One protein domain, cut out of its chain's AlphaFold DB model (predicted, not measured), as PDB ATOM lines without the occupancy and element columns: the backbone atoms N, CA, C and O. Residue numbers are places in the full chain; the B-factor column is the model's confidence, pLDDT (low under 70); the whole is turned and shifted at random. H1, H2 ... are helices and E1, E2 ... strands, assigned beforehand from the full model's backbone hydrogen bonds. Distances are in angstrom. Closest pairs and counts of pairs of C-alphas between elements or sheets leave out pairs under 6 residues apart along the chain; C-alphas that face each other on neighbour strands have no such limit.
ATOM      1  N   TRP A 180      92.471  76.489  52.400       50.97
ATOM      2  CA  TRP A 180      91.053  76.527  52.035       50.97
ATOM      3  C   TRP A 180      90.265  77.208  53.155       50.97
ATOM      4  O   TRP A 180      90.267  76.744  54.297       50.97
ATOM      5  N   VAL A 181      89.623  78.335  52.843       56.41
ATOM      6  CA  VAL A 181      88.776  79.060  53.800       56.41
ATOM      7  C   VAL A 181      87.408  78.389  53.827       56.41
ATOM      8  O   VAL A 181      86.686  78.417  52.833       56.41
ATOM      9  N   ARG A 182      87.062  77.771  54.957       61.03
ATOM     10  CA  ARG A 182      85.821  77.011  55.158       61.03
ATOM     11  C   ARG A 182      84.852  77.755  56.053       61.03
ATOM     12  O   ARG A 182      85.271  78.485  56.950       61.03
ATOM     13  N   GLY A 183      83.557  77.515  55.872       52.25
ATOM     14  CA  GLY A 183      82.583  77.845  56.909       52.25
ATOM     15  C   GLY A 183      82.782  76.933  58.124       52.25
ATOM     16  O   GLY A 183      83.092  75.759  57.964       52.25
ATOM     17  N   ALA A 184      82.563  77.443  59.339       53.09
ATOM     18  CA  ALA A 184      82.759  76.710  60.603       53.09
ATOM     19  C   ALA A 184      81.953  75.392  60.781       53.09
ATOM     20  O   ALA A 184      82.046  74.778  61.836       53.09
ATOM     21  N   VAL A 185      81.153  74.974  59.792       46.56
ATOM     22  CA  VAL A 185      80.253  73.802  59.842       46.56
ATOM     23  C   VAL A 185      80.646  72.726  58.809       46.56
ATOM     24  O   VAL A 185      80.024  71.672  58.749       46.56
ATOM     25  N   GLU A 186      81.668  72.960  57.981       48.66
ATOM     26  CA  GLU A 186      82.100  72.007  56.947       48.66
ATOM     27  C   GLU A 186      83.246  71.118  57.463       48.66
ATOM     28  O   GLU A 186      84.426  71.473  57.371       48.66
ATOM     29  N   GLU A 187      82.899  69.948  58.006       48.88
ATOM     30  CA  GLU A 187      83.852  68.862  58.256       48.88
ATOM     31  C   GLU A 187      84.078  68.060  56.969       48.88
ATOM     32  O   GLU A 187      83.304  67.179  56.605       48.88
ATOM     33  N   GLU A 188      85.172  68.354  56.274       48.31
ATOM     34  CA  GLU A 188      85.724  67.475  55.241       48.31
ATOM     35  C   GLU A 188      87.133  67.046  55.645       48.31
ATOM     36  O   GLU A 188      87.938  67.884  56.067       48.31
ATOM     37  N   ILE A 189      87.437  65.759  55.458       47.47
ATOM     38  CA  ILE A 189      88.769  65.179  55.640       47.47
ATOM     39  C   ILE A 189      89.729  65.901  54.688       47.47
ATOM     40  O   ILE A 189      89.593  65.819  53.470       47.47
ATOM     41  N   LEU A 190      90.658  66.669  55.252       50.44
ATOM     42  CA  LEU A 190      91.704  67.355  54.504       50.44
ATOM     43  C   LEU A 190      92.890  66.410  54.317       50.44
ATOM     44  O   LEU A 190      93.343  65.796  55.282       50.44
ATOM     45  N   ASP A 191      93.408  66.325  53.092       45.72
ATOM     46  CA  ASP A 191      94.697  65.680  52.835       45.72
ATOM     47  C   ASP A 191      95.817  66.415  53.598       45.72
ATOM     48  O   ASP A 191      95.726  67.624  53.825       45.72
ATOM     49  N   GLU A 192      96.910  65.714  53.923       46.72
ATOM     50  CA  GLU A 192      98.059  66.175  54.741       46.72
ATOM     51  C   GLU A 192      98.660  67.539  54.320       46.72
ATOM     52  O   GLU A 192      99.346  68.201  55.096       46.72
ATOM     53  N   PHE A 193      98.381  67.993  53.094       40.00
ATOM     54  CA  PHE A 193      98.901  69.229  52.505       40.00
ATOM     55  C   PHE A 193      97.910  70.409  52.498       40.00
ATOM     56  O   PHE A 193      98.262  71.482  52.005       40.00
ATOM     57  N   THR A 194      96.689  70.235  53.017       46.34
ATOM     58  CA  THR A 194      95.647  71.273  53.009       46.34
ATOM     59  C   THR A 194      95.319  71.712  54.433       46.34
ATOM     60  O   THR A 194      94.814  70.933  55.236       46.34
ATOM     61  N   VAL A 195      95.576  72.984  54.748       52.75
ATOM     62  CA  VAL A 195      95.222  73.575  56.048       52.75
ATOM     63  C   VAL A 195      93.849  74.231  55.931       52.75
ATOM     64  O   VAL A 195      93.652  75.167  55.151       52.75
ATOM     65  N   GLY A 196      92.887  73.730  56.705       50.88
ATOM     66  CA  GLY A 196      91.545  74.294  56.792       50.88
ATOM     67  C   GLY A 196      91.538  75.533  57.674       50.88
ATOM     68  O   GLY A 196      91.817  75.450  58.868       50.88
ATOM     69  N   LEU A 197      91.193  76.685  57.103       53.47
ATOM     70  CA  LEU A 197      90.980  77.914  57.860       53.47
ATOM     71  C   LEU A 197      89.487  78.086  58.107       53.47
ATOM     72  O   LEU A 197      88.732  78.393  57.186       53.47
ATOM     73  N   ALA A 198      89.053  77.902  59.352       56.00
ATOM     74  CA  ALA A 198      87.666  78.135  59.725       56.00
ATOM     75  C   ALA A 198      87.363  79.645  59.750       56.00
ATOM     76  O   ALA A 198      87.779  80.373  60.660       56.00
ATOM     77  N   ALA A 199      86.608  80.114  58.759       52.06
ATOM     78  CA  ALA A 199      85.927  81.396  58.789       52.06
ATOM     79  C   ALA A 199      84.571  81.218  59.487       52.06
ATOM     80  O   ALA A 199      83.644  80.578  58.983       52.06
ATOM     81  N   GLN A 200      84.453  81.785  60.686       56.69
ATOM     82  CA  GLN A 200      83.165  81.880  61.367       56.69
ATOM     83  C   GLN A 200      82.242  82.863  60.621       56.69
ATOM     84  O   GLN A 200      82.712  83.848  60.045       56.69
ATOM     85  N   ARG A 201      80.929  82.585  60.602       51.81
ATOM     86  CA  ARG A 201      79.916  83.430  59.938       51.81
ATOM     87  C   ARG A 201      79.792  84.806  60.610       51.81
ATOM     88  O   ARG A 201      80.039  84.951  61.805       51.81
ATOM     89  N   SER A 202      79.360  85.800  59.831       46.06
ATOM     90  CA  SER A 202      79.098  87.178  60.267       46.06
ATOM     91  C   SER A 202      78.202  87.206  61.517       46.06
ATOM     92  O   SER A 202      77.071  86.732  61.466       46.06
ATOM     93  N   GLY A 203      78.739  87.714  62.633       49.78
ATOM     94  CA  GLY A 203      78.078  87.786  63.946       49.78
ATOM     95  C   GLY A 203      79.008  87.426  65.115       49.78
ATOM     96  O   GLY A 203      79.080  88.161  66.095       49.78
ATOM     97  N   THR A 204      79.829  86.372  64.996       54.19
ATOM     98  CA  THR A 204      80.760  85.971  66.082       54.19
ATOM     99  C   THR A 204      81.877  86.988  66.315       54.19
ATOM    100  O   THR A 204      82.307  87.208  67.446       54.19
ATOM    101  N   GLY A 205      82.312  87.665  65.251       53.50
ATOM    102  CA  GLY A 205      83.267  88.760  65.345       53.50
ATOM    103  C   GLY A 205      82.741  89.925  66.191       53.50
ATOM    104  O   GLY A 205      83.485  90.448  67.020       53.50
ATOM    105  N   GLU A 206      81.471  90.303  66.026       57.50
ATOM    106  CA  GLU A 206      80.840  91.381  66.804       57.50
ATOM    107  C   GLU A 206      80.744  91.001  68.282       57.50
ATOM    108  O   GLU A 206      81.097  91.810  69.137       57.50
ATOM    109  N   HIS A 207      80.404  89.742  68.584       63.59
ATOM    110  CA  HIS A 207      80.450  89.221  69.951       63.59
ATOM    111  C   HIS A 207      81.854  89.304  70.563       63.59
ATOM    112  O   HIS A 207      81.971  89.743  71.700       63.59
ATOM    113  N   SER A 208      82.918  88.982  69.813       67.25
ATOM    114  CA  SER A 208      84.299  89.099  70.319       67.25
ATOM    115  C   SER A 208      84.697  90.549  70.614       67.25
ATOM    116  O   SER A 208      85.380  90.831  71.593       67.25
ATOM    117  N   VAL A 209      84.251  91.497  69.783       66.88
ATOM    118  CA  VAL A 209      84.508  92.923  70.007       66.88
ATOM    119  C   VAL A 209      83.711  93.431  71.202       66.88
ATOM    120  O   VAL A 209      84.255  94.196  71.989       66.88
ATOM    121  N   ASN A 210      82.465  92.992  71.365       74.38
ATOM    122  CA  ASN A 210      81.630  93.364  72.499       74.38
ATOM    123  C   ASN A 210      82.141  92.751  73.813       74.38
ATOM    124  O   ASN A 210      82.214  93.443  74.816       74.38
ATOM    125  N   GLU A 211      82.593  91.496  73.808       79.06
ATOM    126  CA  GLU A 211      83.219  90.863  74.975       79.06
ATOM    127  C   GLU A 211      84.476  91.624  75.423       79.06
ATOM    128  O   GLU A 211      84.683  91.841  76.615       79.06
ATOM    129  N   ILE A 212      85.294  92.080  74.467       78.50
ATOM    130  CA  ILE A 212      86.507  92.835  74.782       78.50
ATOM    131  C   ILE A 212      86.164  94.271  75.191       78.50
ATOM    132  O   ILE A 212      86.671  94.753  76.194       78.50
ATOM    133  N   LEU A 213      85.354  95.001  74.421       77.94
ATOM    134  CA  LEU A 213      85.165  96.448  74.592       77.94
ATOM    135  C   LEU A 213      83.964  96.826  75.471       77.94
ATOM    136  O   LEU A 213      83.920  97.957  75.955       77.94
ATOM    137  N   GLY A 214      83.021  95.911  75.689       66.12
ATOM    138  CA  GLY A 214      81.779  96.116  76.439       66.12
ATOM    139  C   GLY A 214      80.651  96.795  75.652       66.12
ATOM    140  O   GLY A 214      79.625  97.141  76.234       66.12
ATOM    141  N   PHE A 215      80.839  97.045  74.354       69.19
ATOM    142  CA  PHE A 215      79.822  97.614  73.469       69.19
ATOM    143  C   PHE A 215      80.083  97.235  72.006       69.19
ATOM    144  O   PHE A 215      81.209  96.908  71.617       69.19
ATOM    145  N   ASN A 216      79.048  97.325  71.163       63.91
ATOM    146  CA  ASN A 216      79.178  97.147  69.714       63.91
ATOM    147  C   ASN A 216      79.878  98.364  69.091       63.91
ATOM    148  O   ASN A 216      79.239  99.310  68.639       63.91
ATOM    149  N   ALA A 217      81.210  98.335  69.099       63.94
ATOM    150  CA  ALA A 217      82.050  99.439  68.640       63.94
ATOM    151  C   ALA A 217      82.379  99.395  67.139       63.94
ATOM    152  O   ALA A 217      82.810 100.400  66.576       63.94
ATOM    153  N   PHE A 218      82.256  98.225  66.499       64.94
ATOM    154  CA  PHE A 218      82.737  98.017  65.135       64.94
ATOM    155  C   PHE A 218      81.915  96.962  64.383       64.94
ATOM    156  O   PHE A 218      81.851  95.820  64.847       64.94
ATOM    157  N   PRO A 219      81.318  97.302  63.229       68.19
ATOM    158  CA  PRO A 219      80.591  96.335  62.418       68.19
ATOM    159  C   PRO A 219      81.570  95.416  61.671       68.19
ATOM    160  O   PRO A 219      82.582  95.871  61.135       68.19
ATOM    161  N   TYR A 220      81.259  94.119  61.612       69.94
ATOM    162  CA  TYR A 220      82.000  93.125  60.813       69.94
ATOM    163  C   TYR A 220      83.526  93.052  61.057       69.94
ATOM    164  O   TYR A 220      84.316  93.086  60.103       69.94
ATOM    165  N   PRO A 221      83.999  92.918  62.309       75.75
ATOM    166  CA  PRO A 221      85.419  92.701  62.560       75.75
ATOM    167  C   PRO A 221      85.873  91.375  61.934       75.75
ATOM    168  O   PRO A 221      85.122  90.397  61.872       75.75
ATOM    169  N   LYS A 222      87.132  91.330  61.482       83.12
ATOM    170  CA  LYS A 222      87.708  90.105  60.906       83.12
ATOM    171  C   LYS A 222      87.667  88.975  61.953       83.12
ATOM    172  O   LYS A 222      87.999  89.250  63.109       83.12
ATOM    173  N   PRO A 223      87.312  87.728  61.582       83.19
ATOM    174  CA  PRO A 223      87.346  86.600  62.510       83.19
ATOM    175  C   PRO A 223      88.769  86.338  63.013       83.19
ATOM    176  O   PRO A 223      89.698  86.209  62.213       83.19
ATOM    177  N   ILE A 224      88.936  86.234  64.335       85.94
ATOM    178  CA  ILE A 224      90.250  86.033  64.961       85.94
ATOM    179  C   ILE A 224      90.904  84.722  64.508       85.94
ATOM    180  O   ILE A 224      92.077  84.724  64.145       85.94
ATOM    181  N   SER A 225      90.128  83.635  64.422       81.19
ATOM    182  CA  SER A 225      90.593  82.312  63.982       81.19
ATOM    183  C   SER A 225      91.210  82.343  62.585       81.19
ATOM    184  O   SER A 225      92.254  81.740  62.349       81.19
ATOM    185  N   LEU A 226      90.584  83.088  61.669       83.00
ATOM    186  CA  LEU A 226      91.046  83.228  60.294       83.00
ATOM    187  C   LEU A 226      92.383  83.966  60.242       83.00
ATOM    188  O   LEU A 226      93.324  83.479  59.622       83.00
ATOM    189  N   ILE A 227      92.479  85.124  60.905       89.62
ATOM    190  CA  ILE A 227      93.714  85.919  60.902       89.62
ATOM    191  C   ILE A 227      94.846  85.153  61.583       89.62
ATOM    192  O   ILE A 227      95.942  85.079  61.034       89.62
ATOM    193  N   LYS A 228      94.568  84.504  62.715       88.38
ATOM    194  CA  LYS A 228      95.544  83.688  63.433       88.38
ATOM    195  C   LYS A 228      96.087  82.547  62.572       88.38
ATOM    196  O   LYS A 228      97.297  82.389  62.444       88.38
ATOM    197  N   GLY A 229      95.204  81.805  61.902       83.94
ATOM    198  CA  GLY A 229      95.614  80.716  61.020       83.94
ATOM    199  C   GLY A 229      96.401  81.184  59.790       83.94
ATOM    200  O   GLY A 229      97.335  80.498  59.375       83.94
ATOM    201  N   LEU A 230      96.072  82.348  59.217       88.25
ATOM    202  CA  LEU A 230      96.857  82.948  58.129       88.25
ATOM    203  C   LEU A 230      98.261  83.342  58.605       88.25
ATOM    204  O   LEU A 230      99.245  83.030  57.939       88.25
ATOM    205  N   LEU A 231      98.364  83.991  59.766       91.31
ATOM    206  CA  LEU A 231      99.642  84.434  60.323       91.31
ATOM    207  C   LEU A 231     100.539  83.259  60.713       91.31
ATOM    208  O   LEU A 231     101.726  83.291  60.397       91.31
ATOM    209  N   ALA A 232      99.985  82.200  61.305       87.44
ATOM    210  CA  ALA A 232     100.735  80.986  61.634       87.44
ATOM    211  C   ALA A 232     101.414  80.351  60.402       87.44
ATOM    212  O   ALA A 232     102.496  79.788  60.515       87.44
ATOM    213  N   GLN A 233     100.799  80.467  59.219       83.81
ATOM    214  CA  GLN A 233     101.350  79.946  57.961       83.81
ATOM    215  C   GLN A 233     102.318  80.920  57.282       83.81
ATOM    216  O   GLN A 233     103.257  80.494  56.611       83.81
ATOM    217  N   ALA A 234     102.061  82.221  57.403       88.31
ATOM    218  CA  ALA A 234     102.761  83.252  56.645       88.31
ATOM    219  C   ALA A 234     103.956  83.872  57.385       88.31
ATOM    220  O   ALA A 234     104.697  84.636  56.771       88.31
ATOM    221  N   THR A 235     104.134  83.589  58.680       91.44
ATOM    222  CA  THR A 235     105.122  84.274  59.528       91.44
ATOM    223  C   THR A 235     105.996  83.305  60.314       91.44
ATOM    224  O   THR A 235     105.539  82.277  60.814       91.44
ATOM    225  N   LYS A 236     107.268  83.668  60.467       90.94
ATOM    226  CA  LYS A 236     108.209  83.068  61.415       90.94
ATOM    227  C   LYS A 236     108.074  83.724  62.797       90.94
ATOM    228  O   LYS A 236     107.577  84.846  62.879       90.94
ATOM    229  N   PRO A 237     108.566  83.079  63.872       87.12
ATOM    230  CA  PRO A 237     108.440  83.590  65.236       87.12
ATOM    231  C   PRO A 237     108.981  85.003  65.489       87.12
ATOM    232  O   PRO A 237     108.526  85.618  66.434       87.12
ATOM    233  N   SER A 238     109.900  85.539  64.682       90.31
ATOM    234  CA  SER A 238     110.495  86.876  64.881       90.31
ATOM    235  C   SER A 238     110.104  87.911  63.817       90.31
ATOM    236  O   SER A 238     110.649  89.021  63.778       90.31
ATOM    237  N   ASP A 239     109.149  87.564  62.949       94.00
ATOM    238  CA  ASP A 239     108.718  88.439  61.862       94.00
ATOM    239  C   ASP A 239     107.937  89.660  62.371       94.00
ATOM    240  O   ASP A 239     107.328  89.667  63.447       94.00
ATOM    241  N   VAL A 240     107.937  90.713  61.551       94.69
ATOM    242  CA  VAL A 240     107.107  91.904  61.757       94.69
ATOM    243  C   VAL A 240     105.930  91.872  60.791       94.69
ATOM    244  O   VAL A 240     106.110  91.792  59.577       94.69
ATOM    245  N   VAL A 241     104.722  91.983  61.332       96.12
ATOM    246  CA  VAL A 241     103.472  91.980  60.573       96.12
ATOM    247  C   VAL A 241     102.926  93.397  60.483       96.12
ATOM    248  O   VAL A 241     102.703  94.056  61.495       96.12
ATOM    249  N   LEU A 242     102.672  93.860  59.262       96.44
ATOM    250  CA  LEU A 242     102.049  95.154  59.002       96.44
ATOM    251  C   LEU A 242     100.599  94.957  58.558       96.44
ATOM    252  O   LEU A 242     100.342  94.341  57.526       96.44
ATOM    253  N   ASP A 243      99.670  95.562  59.291       95.88
ATOM    254  CA  ASP A 243      98.278  95.707  58.876       95.88
ATOM    255  C   ASP A 243      97.922  97.190  58.791       95.88
ATOM    256  O   ASP A 243      97.650  97.853  59.792       95.88
ATOM    257  N   PHE A 244      97.942  97.721  57.568       94.56
ATOM    258  CA  PHE A 244      97.640  99.125  57.295       94.56
ATOM    259  C   PHE A 244      96.134  99.418  57.153       94.56
ATOM    260  O   PHE A 244      95.755 100.553  56.865       94.56
ATOM    261  N   PHE A 245      95.280  98.412  57.375       92.88
ATOM    262  CA  PHE A 245      93.823  98.521  57.452       92.88
ATOM    263  C   PHE A 245      93.302  97.761  58.681       92.88
ATOM    264  O   PHE A 245      92.361  96.965  58.598       92.88
ATOM    265  N   ALA A 246      93.908  98.037  59.839       92.69
ATOM    266  CA  ALA A 246      93.714  97.250  61.053       92.69
ATOM    267  C   ALA A 246      92.270  97.255  61.574       92.69
ATOM    268  O   ALA A 246      91.849  96.300  62.232       92.69
ATOM    269  N   GLY A 247      91.500  98.314  61.291       90.44
ATOM    270  CA  GLY A 247      90.104  98.441  61.711       90.44
ATOM    271  C   GLY A 247      89.971  98.270  63.224       90.44
ATOM    272  O   GLY A 247      90.468  99.098  63.984       90.44
ATOM    273  N   SER A 248      89.350  97.168  63.654       90.62
ATOM    274  CA  SER A 248      89.186  96.808  65.065       90.62
ATOM    275  C   SER A 248      90.451  96.300  65.766       90.62
ATOM    276  O   SER A 248      90.394  96.061  66.965       90.62
ATOM    277  N   GLY A 249      91.564  96.074  65.065       93.00
ATOM    278  CA  GLY A 249      92.808  95.570  65.658       93.00
ATOM    279  C   GLY A 249      92.873  94.046  65.823       93.00
ATOM    280  O   GLY A 249      93.635  93.556  66.652       93.00
ATOM    281  N   THR A 250      92.097  93.278  65.044       93.56
ATOM    282  CA  THR A 250      92.090  91.800  65.117       93.56
ATOM    283  C   THR A 250      93.487  91.208  64.900       93.56
ATOM    284  O   THR A 250      93.861  90.259  65.582       93.56
ATOM    285  N   THR A 251      94.273  91.781  63.984       95.88
ATOM    286  CA  THR A 251      95.624  91.304  63.652       95.88
ATOM    287  C   THR A 251      96.581  91.383  64.840       95.88
ATOM    288  O   THR A 251      97.308  90.428  65.088       95.88
ATOM    289  N   GLY A 252      96.544  92.467  65.625       95.06
ATOM    290  CA  GLY A 252      97.382  92.584  66.825       95.06
ATOM    291  C   GLY A 252      97.020  91.549  67.885       95.06
ATOM    292  O   GLY A 252      97.905  90.890  68.417       95.06
ATOM    293  N   GLN A 253      95.720  91.329  68.128       93.94
ATOM    294  CA  GLN A 253      95.278  90.262  69.032       93.94
ATOM    295  C   GLN A 253      95.755  88.884  68.559       93.94
ATOM    296  O   GLN A 253      96.251  88.109  69.368       93.94
ATOM    297  N   ALA A 254      95.633  88.582  67.263       93.75
ATOM    298  CA  ALA A 254      96.041  87.287  66.722       93.75
ATOM    299  C   ALA A 254      97.532  87.012  66.949       93.75
ATOM    300  O   ALA A 254      97.909  85.878  67.221       93.75
ATOM    301  N   ILE A 255      98.370  88.046  66.854       95.00
ATOM    302  CA  ILE A 255      99.806  87.926  67.104       95.00
ATOM    303  C   ILE A 255     100.108  87.704  68.582       95.00
ATOM    304  O   ILE A 255     100.919  86.837  68.891       95.00
ATOM    305  N   LEU A 256      99.455  88.446  69.480       93.75
ATOM    306  CA  LEU A 256      99.630  88.253  70.923       93.75
ATOM    307  C   LEU A 256      99.227  86.833  71.347       93.75
ATOM    308  O   LEU A 256      99.953  86.187  72.098       93.75
ATOM    309  N   GLU A 257      98.111  86.324  70.816       91.62
ATOM    310  CA  GLU A 257      97.680  84.941  71.038       91.62
ATOM    311  C   GLU A 257      98.680  83.929  70.459       91.62
ATOM    312  O   GLU A 257      99.055  82.996  71.159       91.62
ATOM    313  N   LEU A 258      99.167  84.121  69.225       91.88
ATOM    314  CA  LEU A 258     100.150  83.208  68.622       91.88
ATOM    315  C   LEU A 258     101.453  83.154  69.401       91.88
ATOM    316  O   LEU A 258     101.935  82.064  69.672       91.88
ATOM    317  N   ASN A 259     102.000  84.308  69.777       92.62
ATOM    318  CA  ASN A 259     103.233  84.365  70.555       92.62
ATOM    319  C   ASN A 259     103.075  83.652  71.906       92.62
ATOM    320  O   ASN A 259     103.991  82.963  72.345       92.62
ATOM    321  N   ALA A 260     101.907  83.773  72.546       89.38
ATOM    322  CA  ALA A 260     101.609  83.043  73.776       89.38
ATOM    323  C   ALA A 260     101.467  81.523  73.550       89.38
ATOM    324  O   ALA A 260     101.841  80.743  74.422       89.38
ATOM    325  N   GLU A 261     100.938  81.102  72.397       89.25
ATOM    326  CA  GLU A 261     100.719  79.693  72.040       89.25
ATOM    327  C   GLU A 261     102.001  78.970  71.608       89.25
ATOM    328  O   GLU A 261     102.212  77.820  71.993       89.25
ATOM    329  N   ASP A 262     102.847  79.616  70.801       89.31
ATOM    330  CA  ASP A 262     104.028  78.995  70.188       89.31
ATOM    331  C   ASP A 262     105.373  79.492  70.735       89.31
ATOM    332  O   ASP A 262     106.428  79.051  70.274       89.31
ATOM    333  N   GLY A 263     105.348  80.380  71.734       88.19
ATOM    334  CA  GLY A 263     106.545  80.969  72.335       88.19
ATOM    335  C   GLY A 263     107.289  81.934  71.407       88.19
ATOM    336  O   GLY A 263     108.472  82.192  71.622       88.19
ATOM    337  N   GLY A 264     106.635  82.422  70.349       89.06
ATOM    338  CA  GLY A 264     107.208  83.375  69.411       89.06
ATOM    339  C   GLY A 264     107.325  84.803  69.949       89.06
ATOM    340  O   GLY A 264     106.799  85.170  70.994       89.06
ATOM    341  N   GLU A 265     107.999  85.640  69.168       92.44
ATOM    342  CA  GLU A 265     108.303  87.045  69.456       92.44
ATOM    343  C   GLU A 265     107.901  87.957  68.279       92.44
ATOM    344  O   GLU A 265     108.549  88.961  67.965       92.44
ATOM    345  N   ARG A 266     106.812  87.596  67.583       93.38
ATOM    346  CA  ARG A 266     106.321  88.339  66.417       93.38
ATOM    347  C   ARG A 266     105.897  89.730  66.852       93.38
ATOM    348  O   ARG A 266     105.249  89.897  67.884       93.38
ATOM    349  N   ARG A 267     106.193  90.729  66.027       93.62
ATOM    350  CA  ARG A 267     105.828  92.131  66.286       93.62
ATOM    351  C   ARG A 267     104.777  92.590  65.285       93.62
ATOM    352  O   ARG A 267     104.762  92.121  64.150       93.62
ATOM    353  N   PHE A 268     103.925  93.536  65.672       94.94
ATOM    354  CA  PHE A 268     102.974  94.162  64.750       94.94
ATOM    355  C   PHE A 268     103.187  95.658  64.596       94.94
ATOM    356  O   PHE A 268     103.568  96.361  65.527       94.94
ATOM    357  N   ILE A 269     102.807  96.145  63.419       95.50
ATOM    358  CA  ILE A 269     102.487  97.541  63.160       95.50
ATOM    359  C   ILE A 269     101.044  97.572  62.665       95.50
ATOM    360  O   ILE A 269     100.716  96.975  61.638       95.50
ATOM    361  N   LEU A 270     100.177  98.260  63.404       95.81
ATOM    362  CA  LEU A 270      98.780  98.457  63.028       95.81
ATOM    363  C   LEU A 270      98.573  99.912  62.623       95.81
ATOM    364  O   LEU A 270      98.876 100.819  63.396       95.81
ATOM    365  N   CYS A 271      98.014 100.137  61.437       95.00
ATOM    366  CA  CYS A 271      97.519 101.447  61.037       95.00
ATOM    367  C   CYS A 271      95.999 101.391  60.920       95.00
ATOM    368  O   CYS A 271      95.431 100.522  60.257       95.00
ATOM    369  N   SER A 272      95.337 102.342  61.568       92.56
ATOM    370  CA  SER A 272      93.895 102.537  61.478       92.56
ATOM    371  C   SER A 272      93.603 104.026  61.339       92.56
ATOM    372  O   SER A 272      94.399 104.867  61.761       92.56
ATOM    373  N   SER A 273      92.481 104.351  60.704       89.62
ATOM    374  CA  SER A 273      92.086 105.739  60.474       89.62
ATOM    375  C   SER A 273      91.379 106.328  61.698       89.62
ATOM    376  O   SER A 273      90.994 105.608  62.621       89.62
ATOM    377  N   THR A 274      91.196 107.646  61.718       88.25
ATOM    378  CA  THR A 274      90.331 108.288  62.714       88.25
ATOM    379  C   THR A 274      88.849 108.136  62.353       88.25
ATOM    380  O   THR A 274      88.024 107.979  63.245       88.25
ATOM    381  N   GLU A 275      88.514 108.122  61.056       85.19
ATOM    382  CA  GLU A 275      87.151 108.281  60.506       85.19
ATOM    383  C   GLU A 275      86.437 109.581  60.919       85.19
ATOM    384  O   GLU A 275      85.223 109.712  60.739       85.19
ATOM    385  N   ALA A 276      87.186 110.550  61.451       86.69
ATOM    386  CA  ALA A 276      86.661 111.865  61.782       86.69
ATOM    387  C   ALA A 276      86.092 112.547  60.530       86.69
ATOM    388  O   ALA A 276      86.679 112.494  59.446       86.69
ATOM    389  N   ASN A 277      84.945 113.195  60.691       87.94
ATOM    390  CA  ASN A 277      84.278 113.980  59.656       87.94
ATOM    391  C   ASN A 277      83.661 115.237  60.285       87.94
ATOM    392  O   ASN A 277      83.635 115.358  61.506       87.94
ATOM    393  N   ASP A 278      83.126 116.149  59.473       88.69
ATOM    394  CA  ASP A 278      82.598 117.436  59.960       88.69
ATOM    395  C   ASP A 278      81.483 117.294  61.011       88.69
ATOM    396  O   ASP A 278      81.306 118.172  61.852       88.69
ATOM    397  N   LYS A 279      80.726 116.188  60.983       88.75
ATOM    398  CA  LYS A 279      79.658 115.908  61.954       88.75
ATOM    399  C   LYS A 279      80.180 115.233  63.220       88.75
ATOM    400  O   LYS A 279      79.601 115.412  64.285       88.75
ATOM    401  N   GLU A 280      81.258 114.462  63.103       86.75
ATOM    402  CA  GLU A 280      81.864 113.693  64.194       86.75
ATOM    403  C   GLU A 280      83.389 113.910  64.238       86.75
ATOM    404  O   GLU A 280      84.167 112.979  64.003       86.75
ATOM    405  N   PRO A 281      83.859 115.133  64.535       88.00
ATOM    406  CA  PRO A 281      85.285 115.461  64.476       88.00
ATOM    407  C   PRO A 281      86.107 114.739  65.554       88.00
ATOM    408  O   PRO A 281      87.308 114.542  65.399       88.00
ATOM    409  N   SER A 282      85.467 114.319  66.650       88.88
ATOM    410  CA  SER A 282      86.104 113.591  67.750       88.88
ATOM    411  C   SER A 282      86.212 112.083  67.517       88.88
ATOM    412  O   SER A 282      86.835 111.399  68.339       88.88
ATOM    413  N   LYS A 283      85.590 111.557  66.450       87.50
ATOM    414  CA  LYS A 283      85.616 110.129  66.133       87.50
ATOM    415  C   LYS A 283      87.053 109.715  65.844       87.50
ATOM    416  O   LYS A 283      87.731 110.309  65.006       87.50
ATOM    417  N   ASN A 284      87.528 108.711  66.571       90.88
ATOM    418  CA  ASN A 284      88.865 108.184  66.377       90.88
ATOM    419  C   ASN A 284      88.845 106.664  66.515       90.88
ATOM    420  O   ASN A 284      89.114 106.113  67.581       90.88
ATOM    421  N   LEU A 285      88.543 105.983  65.408       89.50
ATOM    422  CA  LEU A 285      88.484 104.523  65.365       89.50
ATOM    423  C   LEU A 285      89.792 103.876  65.858       89.50
ATOM    424  O   LEU A 285      89.770 102.901  66.614       89.50
ATOM    425  N   CYS A 286      90.940 104.438  65.477       92.62
ATOM    426  CA  CYS A 286      92.245 103.961  65.918       92.62
ATOM    427  C   CYS A 286      92.410 104.025  67.449       92.62
ATOM    428  O   CYS A 286      92.829 103.042  68.061       92.62
ATOM    429  N   ARG A 287      92.047 105.146  68.084       93.19
ATOM    430  CA  ARG A 287      92.153 105.347  69.541       93.19
ATOM    431  C   ARG A 287      91.125 104.523  70.315       93.19
ATOM    432  O   ARG A 287      91.486 103.833  71.270       93.19
ATOM    433  N   ASP A 288      89.865 104.627  69.906       91.44
ATOM    434  CA  ASP A 288      88.706 104.216  70.704       91.44
ATOM    435  C   ASP A 288      88.349 102.742  70.515       91.44
ATOM    436  O   ASP A 288      87.767 102.131  71.408       91.44
ATOM    437  N   VAL A 289      88.732 102.151  69.378       91.00
ATOM    438  CA  VAL A 289      88.435 100.749  69.057       91.00
ATOM    439  C   VAL A 289      89.717  99.939  68.941       91.00
ATOM    440  O   VAL A 289      89.926  99.031  69.739       91.00
ATOM    441  N   CYS A 290      90.596 100.270  67.991       93.88
ATOM    442  CA  CYS A 290      91.791  99.465  67.717       93.88
ATOM    443  C   CYS A 290      92.728  99.413  68.931       93.88
ATOM    444  O   CYS A 290      92.977  98.348  69.490       93.88
ATOM    445  N   ALA A 291      93.214 100.570  69.386       93.94
ATOM    446  CA  ALA A 291      94.119 100.658  70.526       93.94
ATOM    447  C   ALA A 291      93.436 100.214  71.827       93.94
ATOM    448  O   ALA A 291      94.053  99.543  72.648       93.94
ATOM    449  N   ALA A 292      92.155 100.544  72.014       93.06
ATOM    450  CA  ALA A 292      91.391 100.114  73.182       93.06
ATOM    451  C   ALA A 292      91.222  98.586  73.258       93.06
ATOM    452  O   ALA A 292      91.288  98.030  74.355       93.06
ATOM    453  N   ARG A 293      91.048  97.905  72.117       92.56
ATOM    454  CA  ARG A 293      91.019  96.437  72.044       92.56
ATOM    455  C   ARG A 293      92.363  95.862  72.459       92.56
ATOM    456  O   ARG A 293      92.394  95.020  73.346       92.56
ATOM    457  N   ILE A 294      93.459  96.336  71.864       94.69
ATOM    458  CA  ILE A 294      94.803  95.829  72.173       94.69
ATOM    459  C   ILE A 294      95.145  96.037  73.653       94.69
ATOM    460  O   ILE A 294      95.612  95.100  74.290       94.69
ATOM    461  N   ARG A 295      94.828  97.203  74.239       93.69
ATOM    462  CA  ARG A 295      95.019  97.443  75.685       93.69
ATOM    463  C   ARG A 295      94.308  96.402  76.544       93.69
ATOM    464  O   ARG A 295      94.917  95.872  77.461       93.69
ATOM    465  N   ARG A 296      93.045  96.096  76.240       92.19
ATOM    466  CA  ARG A 296      92.265  95.115  77.007       92.19
ATOM    467  C   ARG A 296      92.726  93.683  76.777       92.19
ATOM    468  O   ARG A 296      92.775  92.915  77.721       92.19
ATOM    469  N   VAL A 297      93.126  93.330  75.557       92.06
ATOM    470  CA  VAL A 297      93.745  92.022  75.285       92.06
ATOM    471  C   VAL A 297      95.011  91.854  76.125       92.06
ATOM    472  O   VAL A 297      95.170  90.835  76.783       92.06
ATOM    473  N   ILE A 298      95.868  92.874  76.177       93.31
ATOM    474  CA  ILE A 298      97.088  92.865  76.995       93.31
ATOM    475  C   ILE A 298      96.772  92.803  78.495       93.31
ATOM    476  O   ILE A 298      97.436  92.075  79.219       93.31
ATOM    477  N   GLN A 299      95.774  93.544  78.975       91.00
ATOM    478  CA  GLN A 299      95.406  93.578  80.398       91.00
ATOM    479  C   GLN A 299      94.623  92.341  80.861       91.00
ATOM    480  O   GLN A 299      94.582  92.065  82.057       91.00
ATOM    481  N   GLY A 300      94.020  91.609  79.927       88.00
ATOM    482  CA  GLY A 300      93.034  90.570  80.198       88.00
ATOM    483  C   GLY A 300      91.604  91.098  80.063       88.00
ATOM    484  O   GLY A 300      91.316  92.282  80.267       88.00
ATOM    485  N   TYR A 301      90.690  90.210  79.680       84.69
ATOM    486  CA  TYR A 301      89.271  90.523  79.491       84.69
ATOM    487  C   TYR A 301      88.410  89.283  79.737       84.69
ATOM    488  O   TYR A 301      88.819  88.158  79.443       84.69
ATOM    489  N   GLY A 302      87.200  89.482  80.266       81.69
ATOM    490  CA  GLY A 302      86.314  88.377  80.632       81.69
ATOM    491  C   GLY A 302      86.997  87.426  81.621       81.69
ATOM    492  O   GLY A 302      87.384  87.838  82.710       81.69
ATOM    493  N   THR A 303      87.154  86.161  81.226       79.75
ATOM    494  CA  THR A 303      87.866  85.124  81.996       79.75
ATOM    495  C   THR A 303      89.276  84.838  81.471       79.75
ATOM    496  O   THR A 303      89.880  83.850  81.882       79.75
ATOM    497  N   LYS A 304      89.774  85.620  80.507       82.06
ATOM    498  CA  LYS A 304      91.093  85.423  79.905       82.06
ATOM    499  C   LYS A 304      92.125  86.314  80.574       82.06
ATOM    500  O   LYS A 304      91.927  87.527  80.678       82.06
ATOM    501  N   ASP A 305      93.238  85.698  80.947       85.50
ATOM    502  CA  ASP A 305      94.399  86.405  81.465       85.50
ATOM    503  C   ASP A 305      95.024  87.300  80.391       85.50
ATOM    504  O   ASP A 305      94.939  87.036  79.188       85.50
ATOM    505  N   GLY A 306      95.635  88.388  80.848       86.31
ATOM    506  CA  GLY A 306      96.381  89.300  79.995       86.31
ATOM    507  C   GLY A 306      97.722  88.731  79.530       86.31
ATOM    508  O   GLY A 306      98.196  87.696  79.995       86.31
ATOM    509  N   HIS A 307      98.376  89.465  78.637       85.38
ATOM    510  CA  HIS A 307      99.725  89.162  78.178       85.38
ATOM    511  C   HIS A 307     100.734  89.976  78.995       85.38
ATOM    512  O   HIS A 307     100.630  91.199  79.091       85.38
ATOM    513  N   SER A 308     101.730  89.314  79.585       78.06
ATOM    514  CA  SER A 308     102.818  90.002  80.289       78.06
ATOM    515  C   SER A 308     103.742  90.723  79.304       78.06
ATOM    516  O   SER A 308     103.828  90.339  78.139       78.06
ATOM    517  N   VAL A 309     104.500  91.723  79.769       74.44
ATOM    518  CA  VAL A 309     105.512  92.413  78.939       74.44
ATOM    519  C   VAL A 309     106.534  91.416  78.373       74.44
ATOM    520  O   VAL A 309     106.843  91.458  77.188       74.44
ATOM    521  N   ALA A 310     106.980  90.449  79.185       65.88
ATOM    522  CA  ALA A 310     107.871  89.373  78.738       65.88
ATOM    523  C   ALA A 310     107.234  88.460  77.670       65.88
ATOM    524  O   ALA A 310     107.948  87.879  76.862       65.88
ATOM    525  N   GLY A 311     105.901  88.357  77.647       66.50
ATOM    526  CA  GLY A 311     105.118  87.672  76.614       66.50
ATOM    527  C   GLY A 311     104.666  88.577  75.460       66.50
ATOM    528  O   GLY A 311     103.721  88.226  74.756       66.50
ATOM    529  N   GLY A 312     105.277  89.755  75.279       69.31
ATOM    530  CA  GLY A 312     104.948  90.694  74.199       69.31
ATOM    531  C   GLY A 312     103.738  91.597  74.468       69.31
ATOM    532  O   GLY A 312     103.216  92.219  73.546       69.31
TER     533      GLY A 312
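This is residues 180 to 312 of the 432 residues of the protein "Site-specific DNA-methyltransferase (adenine-specific)" of Herbaspirillum sp. AP21 (UniProt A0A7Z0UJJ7). H3 lies near the middle, with H2 on one side and the small parallel pair E3 and E4 on another; a second parallel pair, E1 and E2, packs mainly through E2 on H2 and lies toward one end. H1 packs across H4, and the loop 271 to 284 makes the other end. The 133 printed residues include four named helices and four named strands, ordered E1 E2 H1 H2 E3 H3 E4 H4; the class is mixed. The whole is compact, with a radius of gyration of the C-alphas of 15.7 A, but elongated, 53 by 35 by 30 A.

E1 is residues 180 to 183, from C-alpha 180 at (91.053, 76.527, 52.035), and E2 is 194 to 199, 15.2 A. H1 is 204 to 213, 14.2 A; H2 is 224 to 234, 15.3 A; E3 is 240 to 243; H3 is 250 to 262, 18.2 A; E4 is 267 to 270. H4, 285 to 299, 19.8 A, ends at (95.406, 93.578, 80.398).

E1 and E2 are parallel, with N 199 and O 182 2.8 A apart, within hydrogen-bond range. The closest C-alphas of E2 and H2, Ala 199 and Leu 226, are 5.6 A apart. H2 touches H3 at a steep tilt of 64 degrees, closest at C-alphas 228 and 254, 4.9 A. E3 and E4 are parallel, with N 241 and O 267 2.8 A apart, within hydrogen-bond range; E3, H3, E4 form a strand-helix-strand unit, parallel neighbour strands joined through a helix, with a right-handed crossover. C-alphas 252 of H3 and 268 of E4 are their closest, 6.2 A. H4 only just touches H3, with 3 pairs of C-alphas within 8 A, closest 253 and 294, 6.4 A. H1 touches H4 about perpendicular, at 78 degrees, closest at C-alphas 213 and 293, 6.4 A. Every O i to N i+4 pair is within hydrogen-bond range in H1, H2 and H3, and 8 of 11 in H4.

The C-alphas of Glu 192 and Asp 278, the two farthest apart, are 53.8 A apart. The printed part has no cut; the link E4 to H4 is long. Residues 180 to 209, 214 to 220 and 310 to 312 have pLDDT under 70.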